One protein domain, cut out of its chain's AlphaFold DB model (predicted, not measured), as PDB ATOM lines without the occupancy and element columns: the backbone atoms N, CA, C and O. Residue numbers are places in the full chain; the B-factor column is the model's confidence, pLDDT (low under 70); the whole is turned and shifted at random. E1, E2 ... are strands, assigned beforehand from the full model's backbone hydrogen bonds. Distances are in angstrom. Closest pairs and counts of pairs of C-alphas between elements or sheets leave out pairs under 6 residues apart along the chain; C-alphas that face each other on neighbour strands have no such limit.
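What this domain is: This is residues 700 to 789 and 805 to 854 of the 855 residues of an uncharacterized protein of Nocardiopsis dassonvillei (UniProt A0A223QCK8). What shape do these coordinates make? Two lobes stand side by side: a larger sandwich, in which the strongly twisted sheet E3 E1 E7 E5 and the sheet E2 E4 E6 lie face to face with strands nearly in line, and a smaller lobe, in which the hairpin E8 E9 crosses the sheet E10 E11 E12. Between the strands of the two lobes, E9 comes near E7 and E5. What is it built of? The printed part has 140 residues with no named helix and twelve named strands, E1 to E12 along the chain; the class is all strand, with under half of the residues, 67, in named strands. The first sheet is mixed and the other three are antiparallel; the whole is compact, with a radius of gyration of the C-alphas of 15.3 A and spans of 43 by 37 by 23 A.

How they stand to each other: Which strands neighbour the first one? E1, residues 700 to 704, is antiparallel to E3, residues 732 to 737, and parallel to E7, residues 780 to 788, which is antiparallel to E5, residues 753 to 760. Within hydrogen-bond range are N 702 and O 734 at 2.9 A, N 782 and O 703 at 2.8 A, and N 756 and O 785 at 2.8 A. What faces this sheet? E2, residues 715 to 717, E4, residues 741 to 745, and E6, residues 771 to 775, form an antiparallel sheet in that order, with N 716 and O 745 3.0 A apart and N 742 and O 774 2.8 A apart. The closest C-alphas of E5 and E6, Trp 758 and Val 772, are 6.7 A apart. What follows the cut? The hairpin of E8, residues 809 to 812, and E9, residues 821 to 825, has N 811 and O 823 2.8 A apart; it faces a meander, each strand the antiparallel neighbour of the one before, of E10, residues 832 to 836, E11, residues 840 to 845, and E12, residues 848 to 853. There N 834 and O 842 are 2.8 A apart, as are N 843 and O 850; the four sheets are a stack of sheets, two pairs face to face.

Where its parts are: Where do the strands begin and end? E1 begins at C-alpha 700 (187.223, 209.184, 271.876), and E12 ends at C-alpha 853 (163.351, 205.542, 274.417). Which are long? E7 measures 26.5 A and E5 20.1 A; E5 bends by 51 degrees at residue 756.

The domain as a whole: Where is the cut? Residues 790 to 804 are not printed, and C-alphas 789 and 805 are 26.9 A apart. Which link is long? E2 to E3, 14 residues. Where is confidence low? In 23 residues pLDDT is under 70, among them 706 to 713.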
ATOM      1  N   LYS A 700     188.556 209.080 272.468       93.25
ATOM      2  CA  LYS A 700     187.223 209.184 271.876       93.25
ATOM      3  C   LYS A 700     187.295 209.072 270.364       93.25
ATOM      4  O   LYS A 700     188.328 209.290 269.733       93.25
ATOM      5  N   VAL A 701     186.189 208.619 269.791       92.25
ATOM      6  CA  VAL A 701     186.099 208.295 268.368       92.25
ATOM      7  C   VAL A 701     185.067 209.212 267.759       92.25
ATOM      8  O   VAL A 701     183.944 209.270 268.255       92.25
ATOM      9  N   LEU A 702     185.467 209.888 266.692       91.56
ATOM     10  CA  LEU A 702     184.586 210.636 265.821       91.56
ATOM     11  C   LEU A 702     184.358 209.811 264.555       91.56
ATOM     12  O   LEU A 702     185.295 209.566 263.789       91.56
ATOM     13  N   THR A 703     183.120 209.388 264.347       89.19
ATOM     14  CA  THR A 703     182.686 208.740 263.110       89.19
ATOM     15  C   THR A 703     181.931 209.760 262.276       89.19
ATOM     16  O   THR A 703     180.989 210.373 262.764       89.19
ATOM     17  N   VAL A 704     182.306 209.944 261.014       86.25
ATOM     18  CA  VAL A 704     181.548 210.785 260.081       86.25
ATOM     19  C   VAL A 704     180.900 209.901 259.035       86.25
ATOM     20  O   VAL A 704     181.578 209.088 258.410       86.25
ATOM     21  N   ARG A 705     179.582 210.040 258.872       81.50
ATOM     22  CA  ARG A 705     178.750 209.137 258.079       81.50
ATOM     23  C   ARG A 705     177.849 209.912 257.113       81.50
ATOM     24  O   ARG A 705     176.778 210.359 257.514       81.50
ATOM     25  N   PRO A 706     178.230 210.044 255.835       69.69
ATOM     26  CA  PRO A 706     177.380 210.679 254.841       69.69
ATOM     27  C   PRO A 706     176.166 209.811 254.503       69.69
ATOM     28  O   PRO A 706     176.275 208.596 254.320       69.69
ATOM     29  N   GLU A 707     175.004 210.449 254.382       62.06
ATOM     30  CA  GLU A 707     173.769 209.811 253.924       62.06
ATOM     31  C   GLU A 707     173.438 210.170 252.463       62.06
ATOM     32  O   GLU A 707     173.943 211.134 251.893       62.06
ATOM     33  N   GLY A 708     172.572 209.379 251.819       49.78
ATOM     34  CA  GLY A 708     171.953 209.760 250.538       49.78
ATOM     35  C   GLY A 708     172.801 209.571 249.272       49.78
ATOM     36  O   GLY A 708     172.329 209.877 248.178       49.78
ATOM     37  N   GLY A 709     174.009 209.006 249.367       48.97
ATOM     38  CA  GLY A 709     174.880 208.775 248.203       48.97
ATOM     39  C   GLY A 709     175.686 210.003 247.763       48.97
ATOM     40  O   GLY A 709     176.194 210.018 246.643       48.97
ATOM     41  N   VAL A 710     175.802 211.005 248.639       51.88
ATOM     42  CA  VAL A 710     176.722 212.146 248.526       51.88
ATOM     43  C   VAL A 710     177.915 211.856 249.448       51.88
ATOM     44  O   VAL A 710     178.027 212.390 250.544       51.88
ATOM     45  N   GLY A 711     178.722 210.863 249.065       51.28
ATOM     46  CA  GLY A 711     179.809 210.321 249.893       51.28
ATOM     47  C   GLY A 711     181.213 210.726 249.450       51.28
ATOM     48  O   GLY A 711     182.168 210.380 250.130       51.28
ATOM     49  N   ASP A 712     181.360 211.437 248.334       58.12
ATOM     50  CA  ASP A 712     182.678 211.683 247.731       58.12
ATOM     51  C   ASP A 712     183.292 213.038 248.140       58.12
ATOM     52  O   ASP A 712     184.454 213.305 247.834       58.12
ATOM     53  N   GLU A 713     182.540 213.871 248.867       69.12
ATOM     54  CA  GLU A 713     182.995 215.184 249.327       69.12
ATOM     55  C   GLU A 713     184.010 215.081 250.467       69.12
ATOM     56  O   GLU A 713     183.839 214.309 251.414       69.12
ATOM     57  N   VAL A 714     185.062 215.898 250.379       78.00
ATOM     58  CA  VAL A 714     186.099 215.969 251.409       78.00
ATOM     59  C   VAL A 714     185.602 216.818 252.571       78.00
ATOM     60  O   VAL A 714     185.256 217.987 252.413       78.00
ATOM     61  N   ILE A 715     185.603 216.216 253.750       83.12
ATOM     62  CA  ILE A 715     185.314 216.836 255.033       83.12
ATOM     63  C   ILE A 715     186.649 217.069 255.731       83.12
ATOM     64  O   ILE A 715     187.408 216.125 255.956       83.12
ATOM     65  N   THR A 716     186.940 218.317 256.085       87.00
ATOM     66  CA  THR A 716     188.163 218.670 256.817       87.00
ATOM     67  C   THR A 716     187.891 218.774 258.315       87.00
ATOM     68  O   THR A 716     186.845 219.276 258.724       87.00
ATOM     69  N   CYS A 717     188.853 218.338 259.120       88.31
ATOM     70  CA  CYS A 717     188.898 218.449 260.573       88.31
ATOM     71  C   CYS A 717     189.861 219.581 260.969       88.31
ATOM     72  O   CYS A 717     190.982 219.650 260.467       88.31
ATOM     73  N   SER A 718     189.471 220.444 261.906       89.69
ATOM     74  CA  SER A 718     190.314 221.558 262.371       89.69
ATOM     75  C   SER A 718     191.563 221.106 263.134       89.69
ATOM     76  O   SER A 718     192.537 221.853 263.207       89.69
ATOM     77  N   ALA A 719     191.532 219.906 263.714       85.81
ATOM     78  CA  ALA A 719     192.648 219.272 264.400       85.81
ATOM     79  C   ALA A 719     192.915 217.893 263.775       85.81
ATOM     80  O   ALA A 719     191.955 217.163 263.510       85.81
ATOM     81  N   PRO A 720     194.183 217.515 263.534       86.50
ATOM     82  CA  PRO A 720     194.506 216.166 263.104       86.50
ATOM     83  C   PRO A 720     194.231 215.163 264.228       86.50
ATOM     84  O   PRO A 720     194.400 215.464 265.411       86.50
ATOM     85  N   ASP A 721     193.827 213.954 263.852       89.19
ATOM     86  CA  ASP A 721     193.632 212.854 264.791       89.19
ATOM     87  C   ASP A 721     194.966 212.316 265.347       89.19
ATOM     88  O   ASP A 721     196.058 212.718 264.937       89.19
ATOM     89  N   LYS A 722     194.906 211.348 266.272       88.81
ATOM     90  CA  LYS A 722     196.108 210.720 266.851       88.81
ATOM     91  C   LYS A 722     196.958 209.934 265.838       88.81
ATOM     92  O   LYS A 722     198.043 209.474 266.197       88.81
ATOM     93  N   ALA A 723     196.479 209.755 264.606       81.69
ATOM     94  CA  ALA A 723     197.219 209.184 263.483       81.69
ATOM     95  C   ALA A 723     197.722 210.259 262.493       81.69
ATOM     96  O   ALA A 723     198.271 209.911 261.448       81.69
ATOM     97  N   GLY A 724     197.562 211.549 262.815       82.75
ATOM     98  CA  GLY A 724     198.020 212.683 262.013       82.75
ATOM     99  C   GLY A 724     197.101 213.053 260.846       82.75
ATOM    100  O   GLY A 724     197.528 213.793 259.963       82.75
ATOM    101  N   ARG A 725     195.863 212.543 260.796       81.69
ATOM    102  CA  ARG A 725     194.924 212.777 259.683       81.69
ATOM    103  C   ARG A 725     193.953 213.908 260.005       81.69
ATOM    104  O   ARG A 725     193.264 213.848 261.019       81.69
ATOM    105  N   GLY A 726     193.865 214.900 259.117       83.12
ATOM    106  CA  GLY A 726     193.038 216.104 259.284       83.12
ATOM    107  C   GLY A 726     191.888 216.257 258.283       83.12
ATOM    108  O   GLY A 726     191.234 217.287 258.279       83.12
ATOM    109  N   ASP A 727     191.624 215.277 257.426       81.00
ATOM    110  CA  ASP A 727     190.530 215.311 256.446       81.00
ATOM    111  C   ASP A 727     190.066 213.892 256.110       81.00
ATOM    112  O   ASP A 727     190.687 212.929 256.558       81.00
ATOM    113  N   GLY A 728     188.974 213.738 255.363       73.88
ATOM    114  CA  GLY A 728     188.534 212.466 254.789       73.88
ATOM    115  C   GLY A 728     187.266 212.618 253.953       73.88
ATOM    116  O   GLY A 728     186.661 213.679 253.928       73.88
ATOM    117  N   ASN A 729     186.855 211.561 253.263       73.88
ATOM    118  CA  ASN A 729     185.591 211.494 252.533       73.88
ATOM    119  C   ASN A 729     184.845 210.203 252.901       73.88
ATOM    120  O   ASN A 729     185.402 209.307 253.541       73.88
ATOM    121  N   GLY A 730     183.576 210.111 252.513       73.69
ATOM    122  CA  GLY A 730     182.760 208.932 252.776       73.69
ATOM    123  C   GLY A 730     182.567 208.665 254.267       73.69
ATOM    124  O   GLY A 730     182.549 209.577 255.095       73.69
ATOM    125  N   LEU A 731     182.404 207.386 254.603       78.81
ATOM    126  CA  LEU A 731     182.416 206.925 255.985       78.81
ATOM    127  C   LEU A 731     183.854 206.981 256.522       78.81
ATOM    128  O   LEU A 731     184.713 206.227 256.064       78.81
ATOM    129  N   MET A 732     184.117 207.841 257.507       83.38
ATOM    130  CA  MET A 732     185.445 207.965 258.117       83.38
ATOM    131  C   MET A 732     185.418 207.838 259.639       83.38
ATOM    132  O   MET A 732     184.459 208.228 260.297       83.38
ATOM    133  N   VAL A 733     186.513 207.313 260.193       89.25
ATOM    134  CA  VAL A 733     186.748 207.163 261.635       89.25
ATOM    135  C   VAL A 733     188.017 207.915 262.012       89.25
ATOM    136  O   VAL A 733     189.056 207.756 261.362       89.25
ATOM    137  N   ARG A 734     187.937 208.730 263.062       91.19
ATOM    138  CA  ARG A 734     189.051 209.500 263.627       91.19
ATOM    139  C   ARG A 734     189.115 209.267 265.134       91.19
ATOM    140  O   ARG A 734     188.080 209.147 265.786       91.19
ATOM    141  N   ILE A 735     190.326 209.164 265.677       93.75
ATOM    142  CA  ILE A 735     190.561 208.876 267.099       93.75
ATOM    143  C   ILE A 735     191.276 210.073 267.722       93.75
ATOM    144  O   ILE A 735     192.373 210.418 267.284       93.75
ATOM    145  N   TYR A 736     190.682 210.661 268.753       94.69
ATOM    146  CA  TYR A 736     191.201 211.823 269.473       94.69
ATOM    147  C   TYR A 736     191.371 211.508 270.958       94.69
ATOM    148  O   TYR A 736     190.854 210.501 271.449       94.69
ATOM    149  N   ASP A 737     192.095 212.373 271.662       94.81
ATOM    150  CA  ASP A 737     192.070 212.386 273.122       94.81
ATOM    151  C   ASP A 737     190.710 212.899 273.612       94.81
ATOM    152  O   ASP A 737     190.040 213.684 272.934       94.81
ATOM    153  N   GLN A 738     190.283 212.420 274.773       93.12
ATOM    154  CA  GLN A 738     189.068 212.883 275.427       93.12
ATOM    155  C   GLN A 738     189.121 214.405 275.643       93.12
ATOM    156  O   GLN A 738     190.188 214.971 275.876       93.12
ATOM    157  N   ASP A 739     187.960 215.049 275.520       92.31
ATOM    158  CA  ASP A 739     187.755 216.496 275.656       92.31
ATOM    159  C   ASP A 739     188.450 217.327 274.553       92.31
ATOM    160  O   ASP A 739     188.544 218.551 274.630       92.31
ATOM    161  N   THR A 740     188.905 216.685 273.467       94.06
ATOM    162  CA  THR A 740     189.375 217.404 272.273       94.06
ATOM    163  C   THR A 740     188.192 218.055 271.555       94.06
ATOM    164  O   THR A 740     187.240 217.370 271.174       94.06
ATOM    165  N   THR A 741     188.274 219.360 271.291       94.00
ATOM    166  CA  THR A 741     187.336 220.057 270.401       94.00
ATOM    167  C   THR A 741     187.789 219.938 268.946       94.00
ATOM    168  O   THR A 741     188.907 220.323 268.599       94.00
ATOM    169  N   VAL A 742     186.915 219.423 268.083       93.88
ATOM    170  CA  VAL A 742     187.168 219.235 266.652       93.88
ATOM    171  C   VAL A 742     186.109 219.973 265.842       93.88
ATOM    172  O   VAL A 742     184.915 219.715 265.977       93.88
ATOM    173  N   GLY A 743     186.551 220.852 264.950       91.88
ATOM    174  CA  GLY A 743     185.713 221.468 263.933       91.88
ATOM    175  C   GLY A 743     185.650 220.599 262.686       91.88
ATOM    176  O   GLY A 743     186.691 220.317 262.097       91.88
ATOM    177  N   LEU A 744     184.456 220.202 262.262       91.94
ATOM    178  CA  LEU A 744     184.219 219.592 260.956       91.94
ATOM    179  C   LEU A 744     183.766 220.655 259.963       91.94
ATOM    180  O   LEU A 744     182.967 221.522 260.310       91.94
ATOM    181  N   GLN A 745     184.236 220.561 258.724       90.25
ATOM    182  CA  GLN A 745     183.867 221.460 257.635       90.25
ATOM    183  C   GLN A 745     183.549 220.648 256.377       90.25
ATOM    184  O   GLN A 745     184.393 219.901 255.886       90.25
ATOM    185  N   ALA A 746     182.336 220.820 255.860       85.00
ATOM    186  CA  ALA A 746     181.864 220.262 254.597       85.00
ATOM    187  C   ALA A 746     181.886 221.330 253.484       85.00
ATOM    188  O   ALA A 746     181.884 222.530 253.772       85.00
ATOM    189  N   PRO A 747     181.890 220.940 252.200       81.94
ATOM    190  CA  PRO A 747     181.637 221.879 251.112       81.94
ATOM    191  C   PRO A 747     180.176 222.360 251.121       81.94
ATOM    192  O   PRO A 747     179.292 221.704 251.660       81.94
ATOM    193  N   ALA A 748     179.895 223.512 250.508       76.56
ATOM    194  CA  ALA A 748     178.540 224.082 250.477       76.56
ATOM    195  C   ALA A 748     177.574 223.341 249.528       76.56
ATOM    196  O   ALA A 748     176.354 223.451 249.660       76.56
ATOM    197  N   GLY A 749     178.100 222.593 248.558       68.56
ATOM    198  CA  GLY A 749     177.323 221.931 247.512       68.56
ATOM    199  C   GLY A 749     178.183 220.995 246.671       68.56
ATOM    200  O   GLY A 749     179.388 221.207 246.550       68.56
ATOM    201  N   SER A 750     177.539 220.000 246.062       55.97
ATOM    202  CA  SER A 750     178.135 219.100 245.073       55.97
ATOM    203  C   SER A 750     177.101 218.724 244.015       55.97
ATOM    204  O   SER A 750     176.019 218.213 244.332       55.97
ATOM    205  N   GLY A 751     177.400 219.010 242.745       62.69
ATOM    206  CA  GLY A 751     176.468 218.805 241.633       62.69
ATOM    207  C   GLY A 751     175.105 219.477 241.874       62.69
ATOM    208  O   GLY A 751     175.027 220.690 242.033       62.69
ATOM    209  N   ASN A 752     174.030 218.677 241.919       61.16
ATOM    210  CA  ASN A 752     172.647 219.140 242.155       61.16
ATOM    211  C   ASN A 752     172.218 219.105 243.637       61.16
ATOM    212  O   ASN A 752     171.027 219.230 243.938       61.16
ATOM    213  N   THR A 753     173.157 218.886 244.558       67.62
ATOM    214  CA  THR A 753     172.879 218.809 245.997       67.62
ATOM    215  C   THR A 753     173.549 219.947 246.752       67.62
ATOM    216  O   THR A 753     174.651 220.373 246.406       67.62
ATOM    217  N   VAL A 754     172.869 220.449 247.778       75.94
ATOM    218  CA  VAL A 754     173.324 221.537 248.650       75.94
ATOM    219  C   VAL A 754     173.437 220.992 250.066       75.94
ATOM    220  O   VAL A 754     172.632 220.147 250.475       75.94
ATOM    221  N   PHE A 755     174.445 221.462 250.796       79.44
ATOM    222  CA  PHE A 755     174.621 221.123 252.199       79.44
ATOM    223  C   PHE A 755     173.491 221.739 253.026       79.44
ATOM    224  O   PHE A 755     173.227 222.937 252.936       79.44
ATOM    225  N   GLN A 756     172.799 220.918 253.808       77.56
ATOM    226  CA  GLN A 756     171.638 221.339 254.593       77.56
ATOM    227  C   GLN A 756     171.966 221.557 256.070       77.56
ATOM    228  O   GLN A 756     171.208 222.239 256.754       77.56
ATOM    229  N   GLY A 757     173.083 221.022 256.557       80.75
ATOM    230  CA  GLY A 757     173.504 221.135 257.951       80.75
ATOM    231  C   GLY A 757     174.168 219.857 258.455       80.75
ATOM    232  O   GLY A 757     174.264 218.857 257.740       80.75
ATOM    233  N   TRP A 758     174.622 219.909 259.701       83.94
ATOM    234  CA  TRP A 758     175.192 218.772 260.415       83.94
ATOM    235  C   TRP A 758     174.204 218.240 261.447       83.94
ATOM    236  O   TRP A 758     173.652 219.008 262.231       83.94
ATOM    237  N   GLU A 759     174.055 216.924 261.515       81.50
ATOM    238  CA  GLU A 759     173.441 216.255 262.663       81.50
ATOM    239  C   GLU A 759     174.517 215.482 263.420       81.50
ATOM    240  O   GLU A 759     175.382 214.860 262.807       81.50
ATOM    241  N   THR A 760     174.499 215.498 264.752       83.38
ATOM    242  CA  THR A 760     175.417 214.677 265.552       83.38
ATOM    243  C   THR A 760     174.671 213.928 266.652       83.38
ATOM    244  O   THR A 760     173.533 214.253 266.997       83.38
ATOM    245  N   THR A 761     175.308 212.898 267.217       77.25
ATOM    246  CA  THR A 761     174.739 212.132 268.339       77.25
ATOM    247  C   THR A 761     174.554 212.958 269.608       77.25
ATOM    248  O   THR A 761     173.714 212.586 270.428       77.25
ATOM    249  N   GLU A 762     175.300 214.055 269.764       73.50
ATOM    250  CA  GLU A 762     175.295 214.916 270.954       73.50
ATOM    251  C   GLU A 762     174.467 216.187 270.711       73.50
ATOM    252  O   GLU A 762     173.516 216.455 271.441       73.50
ATOM    253  N   GLU A 763     174.677 216.892 269.596       70.62
ATOM    254  CA  GLU A 763     174.046 218.190 269.297       70.62
ATOM    255  C   GLU A 763     173.571 218.303 267.834       70.62
ATOM    256  O   GLU A 763     174.051 217.600 266.943       70.62
ATOM    257  N   GLU A 764     172.577 219.156 267.584       65.81
ATOM    258  CA  GLU A 764     172.149 219.520 266.226       65.81
ATOM    259  C   GLU A 764     172.958 220.741 265.773       65.81
ATOM    260  O   GLU A 764     173.059 221.723 266.507       65.81
ATOM    261  N   GLY A 765     173.565 220.669 264.587       66.50
ATOM    262  CA  GLY A 765     174.286 221.798 264.010       66.50
ATOM    263  C   GLY A 765     173.333 222.878 263.499       66.50
ATOM    264  O   GLY A 765     172.158 222.624 263.235       66.50
ATOM    265  N   GLU A 766     173.844 224.096 263.318       75.44
ATOM    266  CA  GLU A 766     173.044 225.179 262.743       75.44
ATOM    267  C   GLU A 766     172.576 224.816 261.316       75.44
ATOM    268  O   GLU A 766     173.402 224.449 260.469       75.44
ATOM    269  N   PRO A 767     171.269 224.923 261.004       75.62
ATOM    270  CA  PRO A 767     170.760 224.641 259.666       75.62
ATOM    271  C   PRO A 767     171.473 225.472 258.592       75.62
ATOM    272  O   PRO A 767     171.570 226.693 258.686       75.62
ATOM    273  N   GLY A 768     171.960 224.803 257.547       70.62
ATOM    274  CA  GLY A 768     172.709 225.404 256.441       70.62
ATOM    275  C   GLY A 768     174.172 225.743 256.750       70.62
ATOM    276  O   GLY A 768     174.908 226.093 255.826       70.62
ATOM    277  N   ALA A 769     174.631 225.619 258.001       84.12
ATOM    278  CA  ALA A 769     176.027 225.856 258.345       84.12
ATOM    279  C   ALA A 769     176.893 224.679 257.896       84.12
ATOM    280  O   ALA A 769     176.723 223.549 258.341       84.12
ATOM    281  N   THR A 770     177.875 224.951 257.038       86.12
ATOM    282  CA  THR A 770     178.820 223.941 256.538       86.12
ATOM    283  C   THR A 770     179.834 223.474 257.579       86.12
ATOM    284  O   THR A 770     180.581 222.531 257.323       86.12
ATOM    285  N   SER A 771     179.872 224.110 258.749       88.94
ATOM    286  CA  SER A 771     180.800 223.802 259.834       88.94
ATOM    287  C   SER A 771     180.075 223.442 261.124       88.94
ATOM    288  O   SER A 771     179.079 224.082 261.454       88.94
ATOM    289  N   VAL A 772     180.625 222.504 261.892       90.75
ATOM    290  CA  VAL A 772     180.174 222.182 263.255       90.75
ATOM    291  C   VAL A 772     181.382 221.986 264.169       90.75
ATOM    292  O   VAL A 772     182.383 221.411 263.747       90.75
ATOM    293  N   GLN A 773     181.308 222.487 265.402       91.69
ATOM    294  CA  GLN A 773     182.307 222.237 266.445       91.69
ATOM    295  C   GLN A 773     181.793 221.136 267.365       91.69
ATOM    296  O   GLN A 773     180.642 221.177 267.783       91.69
ATOM    297  N   ILE A 774     182.638 220.152 267.652       91.06
ATOM    298  CA  ILE A 774     182.277 218.980 268.445       91.06
ATOM    299  C   ILE A 774     183.292 218.836 269.570       91.06
ATOM    300  O   ILE A 774     184.481 218.652 269.312       91.06
ATOM    301  N   GLU A 775     182.828 218.883 270.814       91.06
ATOM    302  CA  GLU A 775     183.635 218.519 271.977       91.06
ATOM    303  C   GLU A 775     183.529 217.011 272.225       91.06
ATOM    304  O   GLU A 775     182.451 216.473 272.480       91.06
ATOM    305  N   LEU A 776     184.650 216.296 272.118       90.62
ATOM    306  CA  LEU A 776     184.682 214.838 272.232       90.62
ATOM    307  C   LEU A 776     184.783 214.385 273.694       90.62
ATOM    308  O   LEU A 776     185.771 213.771 274.101       90.62
ATOM    309  N   THR A 777     183.742 214.656 274.480       87.69
ATOM    310  CA  THR A 777     183.561 214.080 275.828       87.69
ATOM    311  C   THR A 777     183.152 212.602 275.755       87.69
ATOM    312  O   THR A 777     183.561 211.793 276.587       87.69
ATOM    313  N   ASN A 778     182.421 212.220 274.699       86.50
ATOM    314  CA  ASN A 778     181.995 210.857 274.368       86.50
ATOM    315  C   ASN A 778     182.418 210.460 272.942       86.50
ATOM    316  O   ASN A 778     183.013 211.237 272.197       86.50
ATOM    317  N   HIS A 779     182.132 209.214 272.548       89.25
ATOM    318  CA  HIS A 779     182.194 208.833 271.137       89.25
ATOM    319  C   HIS A 779     181.055 209.523 270.382       89.25
ATOM    320  O   HIS A 779     179.901 209.403 270.785       89.25
ATOM    321  N   VAL A 780     181.374 210.201 269.282       88.31
ATOM    322  CA  VAL A 780     180.406 210.991 268.517       88.31
ATOM    323  C   VAL A 780     180.287 210.439 267.108       88.31
ATOM    324  O   VAL A 780     181.291 210.138 266.459       88.31
ATOM    325  N   THR A 781     179.054 210.333 266.616       86.38
ATOM    326  CA  THR A 781     178.806 210.175 265.179       86.38
ATOM    327  C   THR A 781     178.230 211.473 264.629       86.38
ATOM    328  O   THR A 781     177.324 212.046 265.231       86.38
ATOM    329  N   ALA A 782     178.777 211.938 263.510       86.69
ATOM    330  CA  ALA A 782     178.334 213.123 262.791       86.69
ATOM    331  C   ALA A 782     177.848 212.748 261.387       86.69
ATOM    332  O   ALA A 782     178.489 211.981 260.664       86.69
ATOM    333  N   TRP A 783     176.725 213.329 260.991       83.56
ATOM    334  CA  TRP A 783     176.064 213.138 259.714       83.56
ATOM    335  C   TRP A 783     176.053 214.462 258.944       83.56
ATOM    336  O   TRP A 783     175.392 215.414 259.364       83.56
ATOM    337  N   PRO A 784     176.783 214.550 257.822       80.38
ATOM    338  CA  PRO A 784     176.613 215.635 256.871       80.38
ATOM    339  C   PRO A 784     175.317 215.414 256.078       80.38
ATOM    340  O   PRO A 784     175.192 214.429 255.340       80.38
ATOM    341  N   CYS A 785     174.360 216.331 256.214       78.44
ATOM    342  CA  CYS A 785     173.066 216.243 255.545       78.44
ATOM    343  C   CYS A 785     173.092 216.993 254.207       78.44
ATOM    344  O   CYS A 785     173.378 218.189 254.148       78.44
ATOM    345  N   TRP A 786     172.742 216.293 253.129       75.38
ATOM    346  CA  TRP A 786     172.679 216.836 251.771       75.38
ATOM    347  C   TRP A 786     171.283 216.649 251.186       75.38
ATOM    348  O   TRP A 786     170.670 215.594 251.349       75.38
ATOM    349  N   GLY A 787     170.801 217.636 250.433       70.31
ATOM    350  CA  GLY A 787     169.530 217.517 249.721       70.31
ATOM    351  C   GLY A 787     169.493 218.309 248.418       70.31
ATOM    352  O   GLY A 787     170.450 219.013 248.097       70.31
ATOM    353  N   PRO A 788     168.421 218.166 247.621       65.44
ATOM    354  CA  PRO A 788     168.301 218.841 246.334       65.44
ATOM    355  C   PRO A 788     168.345 220.364 246.499       65.44
ATOM    356  O   PRO A 788     167.775 220.906 247.449       65.44
ATOM    357  N   ALA A 789     169.007 221.049 245.562       57.94
ATOM    358  CA  ALA A 789     168.979 222.506 245.504       57.94
ATOM    359  C   ALA A 789     167.522 222.994 245.364       57.94
ATOM    360  O   ALA A 789     166.812 222.495 244.487       57.94
ATOM    361  N   ALA A 805     155.350 216.685 267.879       36.22
ATOM    362  CA  ALA A 805     155.981 215.344 267.939       36.22
ATOM    363  C   ALA A 805     156.644 214.887 266.606       36.22
ATOM    364  O   ALA A 805     156.005 214.930 265.570       36.22
ATOM    365  N   GLU A 806     157.931 214.531 266.496       49.62
ATOM    366  CA  GLU A 806     158.896 214.040 267.486       49.62
ATOM    367  C   GLU A 806     160.306 214.638 267.301       49.62
ATOM    368  O   GLU A 806     160.735 215.037 266.216       49.62
ATOM    369  N   THR A 807     161.007 214.746 268.425       59.31
ATOM    370  CA  THR A 807     162.437 215.040 268.578       59.31
ATOM    371  C   THR A 807     163.304 213.968 267.917       59.31
ATOM    372  O   THR A 807     162.884 212.819 267.824       59.31
ATOM    373  N   ARG A 808     164.541 214.316 267.522       70.88
ATOM    374  CA  ARG A 808     165.551 213.328 267.100       70.88
ATOM    375  C   ARG A 808     165.603 212.174 268.112       70.88
ATOM    376  O   ARG A 808     165.588 212.433 269.319       70.88
ATOM    377  N   GLN A 809     165.718 210.935 267.648       83.44
ATOM    378  CA  GLN A 809     165.832 209.777 268.541       83.44
ATOM    379  C   GLN A 809     167.215 209.152 268.405       83.44
ATOM    380  O   GLN A 809     167.617 208.700 267.333       83.44
ATOM    381  N   VAL A 810     167.969 209.145 269.502       83.31
ATOM    382  CA  VAL A 810     169.293 208.520 269.543       83.31
ATOM    383  C   VAL A 810     169.113 207.015 269.711       83.31
ATOM    384  O   VAL A 810     168.556 206.567 270.710       83.31
ATOM    385  N   ILE A 811     169.622 206.246 268.751       86.38
ATOM    386  CA  ILE A 811     169.655 204.785 268.817       86.38
ATOM    387  C   ILE A 811     170.847 204.386 269.687       86.38
ATOM    388  O   ILE A 811     171.995 204.733 269.394       86.38
ATOM    389  N   ARG A 812     170.575 203.653 270.762       86.19
ATOM    390  CA  ARG A 812     171.532 203.191 271.770       86.19
ATOM    391  C   ARG A 812     171.818 201.700 271.595       86.19
ATOM    392  O   ARG A 812     170.961 200.928 271.169       86.19
ATOM    393  N   MET A 813     173.030 201.276 271.946       80.44
ATOM    394  CA  MET A 813     173.439 199.864 271.855       80.44
ATOM    395  C   MET A 813     172.681 198.953 272.838       80.44
ATOM    396  O   MET A 813     172.489 197.768 272.574       80.44
ATOM    397  N   GLN A 814     172.289 199.491 273.990       83.38
ATOM    398  CA  GLN A 814     171.527 198.818 275.045       83.38
ATOM    399  C   GLN A 814     170.361 199.726 275.470       83.38
ATOM    400  O   GLN A 814     170.463 200.937 275.248       83.38
ATOM    401  N   PRO A 815     169.292 199.187 276.088       86.56
ATOM    402  CA  PRO A 815     168.165 199.970 276.604       86.56
ATOM    403  C   PRO A 815     168.552 200.736 277.886       86.56
ATOM    404  O   PRO A 815     168.020 200.507 278.970       86.56
ATOM    405  N   ASP A 816     169.547 201.614 277.768       83.75
ATOM    406  CA  ASP A 816     170.125 202.428 278.833       83.75
ATOM    407  C   ASP A 816     170.591 203.774 278.249       83.75
ATOM    408  O   ASP A 816     171.300 203.827 277.240       83.75
ATOM    409  N   ALA A 817     170.219 204.876 278.904       80.06
ATOM    410  CA  ALA A 817     170.580 206.231 278.497       80.06
ATOM    411  C   ALA A 817     172.094 206.496 278.575       80.06
ATOM    412  O   ALA A 817     172.590 207.355 277.847       80.06
ATOM    413  N   ALA A 818     172.830 205.753 279.409       77.06
ATOM    414  CA  ALA A 818     174.290 205.810 279.481       77.06
ATOM    415  C   ALA A 818     174.987 204.939 278.416       77.06
ATOM    416  O   ALA A 818     176.203 205.025 278.240       77.06
ATOM    417  N   SER A 819     174.240 204.098 277.690       78.25
ATOM    418  CA  SER A 819     174.797 203.247 276.638       78.25
ATOM    419  C   SER A 819     175.328 204.077 275.468       78.25
ATOM    420  O   SER A 819     174.815 205.157 275.175       78.25
ATOM    421  N   ALA A 820     176.328 203.562 274.752       72.56
ATOM    422  CA  ALA A 820     176.880 204.237 273.583       72.56
ATOM    423  C   ALA A 820     175.786 204.520 272.537       72.56
ATOM    424  O   ALA A 820     175.005 203.630 272.176       72.56
ATOM    425  N   ALA A 821     175.752 205.758 272.042       78.38
ATOM    426  CA  ALA A 821     174.962 206.125 270.877       78.38
ATOM    427  C   ALA A 821     175.579 205.469 269.634       78.38
ATOM    428  O   ALA A 821     176.761 205.653 269.348       78.38
ATOM    429  N   ILE A 822     174.780 204.686 268.914       76.19
ATOM    430  CA  ILE A 822     175.212 203.952 267.716       76.19
ATOM    431  C   ILE A 822     174.538 204.460 266.449       76.19
ATOM    432  O   ILE A 822     175.047 204.254 265.353       76.19
ATOM    433  N   GLY A 823     173.422 205.167 266.577       76.69
ATOM    434  CA  GLY A 823     172.729 205.749 265.444       76.69
ATOM    435  C   GLY A 823     171.833 206.899 265.858       76.69
ATOM    436  O   GLY A 823     171.669 207.200 267.041       76.69
ATOM    437  N   LEU A 824     171.244 207.530 264.857       80.69
ATOM    438  CA  LEU A 824     170.292 208.607 265.024       80.69
ATOM    439  C   LEU A 824     169.156 208.387 264.033       80.69
ATOM    440  O   LEU A 824     169.402 208.160 262.849       80.69
ATOM    441  N   VAL A 825     167.923 208.443 264.526       77.94
ATOM    442  CA  VAL A 825     166.749 208.633 263.680       77.94
ATOM    443  C   VAL A 825     166.576 210.147 263.541       77.94
ATOM    444  O   VAL A 825     166.300 210.815 264.549       77.94
ATOM    445  N   PRO A 826     166.802 210.712 262.341       70.06
ATOM    446  CA  PRO A 826     166.661 212.143 262.123       70.06
ATOM    447  C   PRO A 826     165.202 212.550 262.319       70.06
ATOM    448  O   PRO A 826     164.296 211.720 262.281       70.06
ATOM    449  N   ARG A 827     164.951 213.851 262.457       62.38
ATOM    450  CA  ARG A 827     163.621 214.413 262.760       62.38
ATOM    451  C   ARG A 827     162.498 213.984 261.801       62.38
ATOM    452  O   ARG A 827     161.328 214.020 262.167       62.38
ATOM    453  N   TRP A 828     162.842 213.624 260.567       62.34
ATOM    454  CA  TRP A 828     161.901 213.154 259.541       62.34
ATOM    455  C   TRP A 828     162.127 211.690 259.147       62.34
ATOM    456  O   TRP A 828     161.590 211.226 258.143       62.34
ATOM    457  N   GLY A 829     162.985 210.981 259.881       67.56
ATOM    458  CA  GLY A 829     163.207 209.557 259.713       67.56
ATOM    459  C   GLY A 829     162.172 208.759 260.493       67.56
ATOM    460  O   GLY A 829     161.835 209.110 261.616       67.56
ATOM    461  N   GLU A 830     161.712 207.657 259.912       79.19
ATOM    462  CA  GLU A 830     160.866 206.688 260.605       79.19
ATOM    463  C   GLU A 830     161.636 205.373 260.756       79.19
ATOM    464  O   GLU A 830     161.993 204.713 259.770       79.19
ATOM    465  N   ALA A 831     161.926 205.006 262.003       84.25
ATOM    466  CA  ALA A 831     162.486 203.704 262.326       84.25
ATOM    467  C   ALA A 831     161.378 202.649 262.385       84.25
ATOM    468  O   ALA A 831     160.252 202.913 262.798       84.25
ATOM    469  N   THR A 832     161.692 201.426 261.970       87.31
ATOM    470  CA  THR A 832     160.777 200.296 262.118       87.31
ATOM    471  C   THR A 832     160.961 199.683 263.498       87.31
ATOM    472  O   THR A 832     162.044 199.183 263.797       87.31
ATOM    473  N   VAL A 833     159.914 199.682 264.323       88.56
ATOM    474  CA  VAL A 833     159.935 198.987 265.616       88.56
ATOM    475  C   VAL A 833     159.955 197.476 265.391       88.56
ATOM    476  O   VAL A 833     159.110 196.930 264.682       88.56
ATOM    477  N   LEU A 834     160.957 196.814 265.966       86.38
ATOM    478  CA  LEU A 834     161.140 195.364 265.943       86.38
ATOM    479  C   LEU A 834     160.524 194.702 267.181       86.38
ATOM    480  O   LEU A 834     159.938 193.627 267.070       86.38
ATOM    481  N   GLU A 835     160.667 195.334 268.349       87.00
ATOM    482  CA  GLU A 835     160.146 194.853 269.632       87.00
ATOM    483  C   GLU A 835     159.816 196.039 270.547       87.00
ATOM    484  O   GLU A 835     160.606 196.978 270.649       87.00
ATOM    485  N   HIS A 836     158.668 195.978 271.224       88.50
ATOM    486  CA  HIS A 836     158.292 196.955 272.245       88.50
ATOM    487  C   HIS A 836     158.742 196.497 273.632       88.50
ATOM    488  O   HIS A 836     158.424 195.378 274.046       88.50
ATOM    489  N   GLY A 837     159.426 197.370 274.370       79.31
ATOM    490  CA  GLY A 837     159.903 197.104 275.729       79.31
ATOM    491  C   GLY A 837     159.347 198.085 276.765       79.31
ATOM    492  O   GLY A 837     158.604 199.017 276.460       79.31
ATOM    493  N   GLN A 838     159.690 197.883 278.042       80.75
ATOM    494  CA  GLN A 838     159.279 198.807 279.107       80.75
ATOM    495  C   GLN A 838     160.172 200.054 279.117       80.75
ATOM    496  O   GLN A 838     161.245 200.058 279.716       80.75
ATOM    497  N   GLY A 839     159.715 201.110 278.442       86.44
ATOM    498  CA  GLY A 839     160.410 202.400 278.349       86.44
ATOM    499  C   GLY A 839     161.467 202.478 277.242       86.44
ATOM    500  O   GLY A 839     161.993 203.561 276.991       86.44
ATOM    501  N   TRP A 840     161.744 201.368 276.556       91.88
ATOM    502  CA  TRP A 840     162.668 201.289 275.425       91.88
ATOM    503  C   TRP A 840     162.106 200.386 274.335       91.88
ATOM    504  O   TRP A 840     161.682 199.275 274.637       91.88
ATOM    505  N   ASP A 841     162.189 200.828 273.086       91.06
ATOM    506  CA  ASP A 841     161.799 200.049 271.913       91.06
ATOM    507  C   ASP A 841     163.044 199.647 271.117       91.06
ATOM    508  O   ASP A 841     163.927 200.469 270.855       91.06
ATOM    509  N   LEU A 842     163.122 198.373 270.724       88.75
ATOM    510  CA  LEU A 842     164.132 197.890 269.787       88.75
ATOM    511  C   LEU A 842     163.672 198.259 268.380       88.75
ATOM    512  O   LEU A 842     162.609 197.833 267.932       88.75
ATOM    513  N   VAL A 843     164.487 199.014 267.657       90.50
ATOM    514  CA  VAL A 843     164.163 199.527 266.327       90.50
ATOM    515  C   VAL A 843     165.223 199.161 265.303       90.50
ATOM    516  O   VAL A 843     166.380 198.894 265.633       90.50
ATOM    517  N   ASN A 844     164.823 199.184 264.035       87.44
ATOM    518  CA  ASN A 844     165.721 199.196 262.894       87.44
ATOM    519  C   ASN A 844     165.548 200.487 262.100       87.44
ATOM    520  O   ASN A 844     164.448 200.799 261.641       87.44
ATOM    521  N   TYR A 845     166.647 201.197 261.874       85.69
ATOM    522  CA  TYR A 845     166.685 202.320 260.949       85.69
ATOM    523  C   TYR A 845     167.827 202.115 259.963       85.69
ATOM    524  O   TYR A 845     168.999 202.126 260.341       85.69
ATOM    525  N   ARG A 846     167.489 201.883 258.690       75.88
ATOM    526  CA  ARG A 846     168.456 201.674 257.593       75.88
ATOM    527  C   ARG A 846     169.539 200.625 257.900       75.88
ATOM    528  O   ARG A 846     170.710 200.813 257.568       75.88
ATOM    529  N   GLY A 847     169.152 199.525 258.548       76.62
ATOM    530  CA  GLY A 847     170.059 198.435 258.920       76.62
ATOM    531  C   GLY A 847     170.790 198.618 260.255       76.62
ATOM    532  O   GLY A 847     171.473 197.690 260.680       76.62
ATOM    533  N   ILE A 848     170.639 199.761 260.934       82.69
ATOM    534  CA  ILE A 848     171.085 199.949 262.322       82.69
ATOM    535  C   ILE A 848     170.017 199.358 263.238       82.69
ATOM    536  O   ILE A 848     168.895 199.862 263.252       82.69
ATOM    537  N   THR A 849     170.365 198.326 264.004       87.31
ATOM    538  CA  THR A 849     169.485 197.734 265.021       87.31
ATOM    539  C   THR A 849     169.933 198.160 266.414       87.31
ATOM    540  O   THR A 849     171.074 197.916 266.795       87.31
ATOM    541  N   GLY A 850     169.035 198.766 267.190       87.44
ATOM    542  CA  GLY A 850     169.323 199.205 268.555       87.44
ATOM    543  C   GLY A 850     168.094 199.757 269.265       87.44
ATOM    544  O   GLY A 850     166.981 199.622 268.771       87.44
ATOM    545  N   TRP A 851     168.293 200.369 270.427       88.81
ATOM    546  CA  TRP A 851     167.216 200.771 271.329       88.81
ATOM    547  C   TRP A 851     166.990 202.282 271.309       88.81
ATOM    548  O   TRP A 851     167.944 203.052 271.390       88.81
ATOM    549  N   ILE A 852     165.734 202.709 271.252       90.50
ATOM    550  CA  ILE A 852     165.313 204.101 271.467       90.50
ATOM    551  C   ILE A 852     164.425 204.171 272.707       90.50
ATOM    552  O   ILE A 852     163.814 203.173 273.086       90.50
ATOM    553  N   THR A 853     164.337 205.331 273.350       87.12
ATOM    554  CA  THR A 853     163.351 205.542 274.417       87.12
ATOM    555  C   THR A 853     161.951 205.444 273.824       87.12
ATOM    556  O   THR A 853     161.663 206.152 272.858       87.12
ATOM    557  N   ALA A 854     161.104 204.582 274.387       79.50
ATOM    558  CA  ALA A 854     159.724 204.434 273.939       79.50
ATOM    559  C   ALA A 854     158.975 205.762 274.141       79.50
ATOM    560  O   ALA A 854     159.091 206.384 275.202       79.50
TER     561      ALA A 854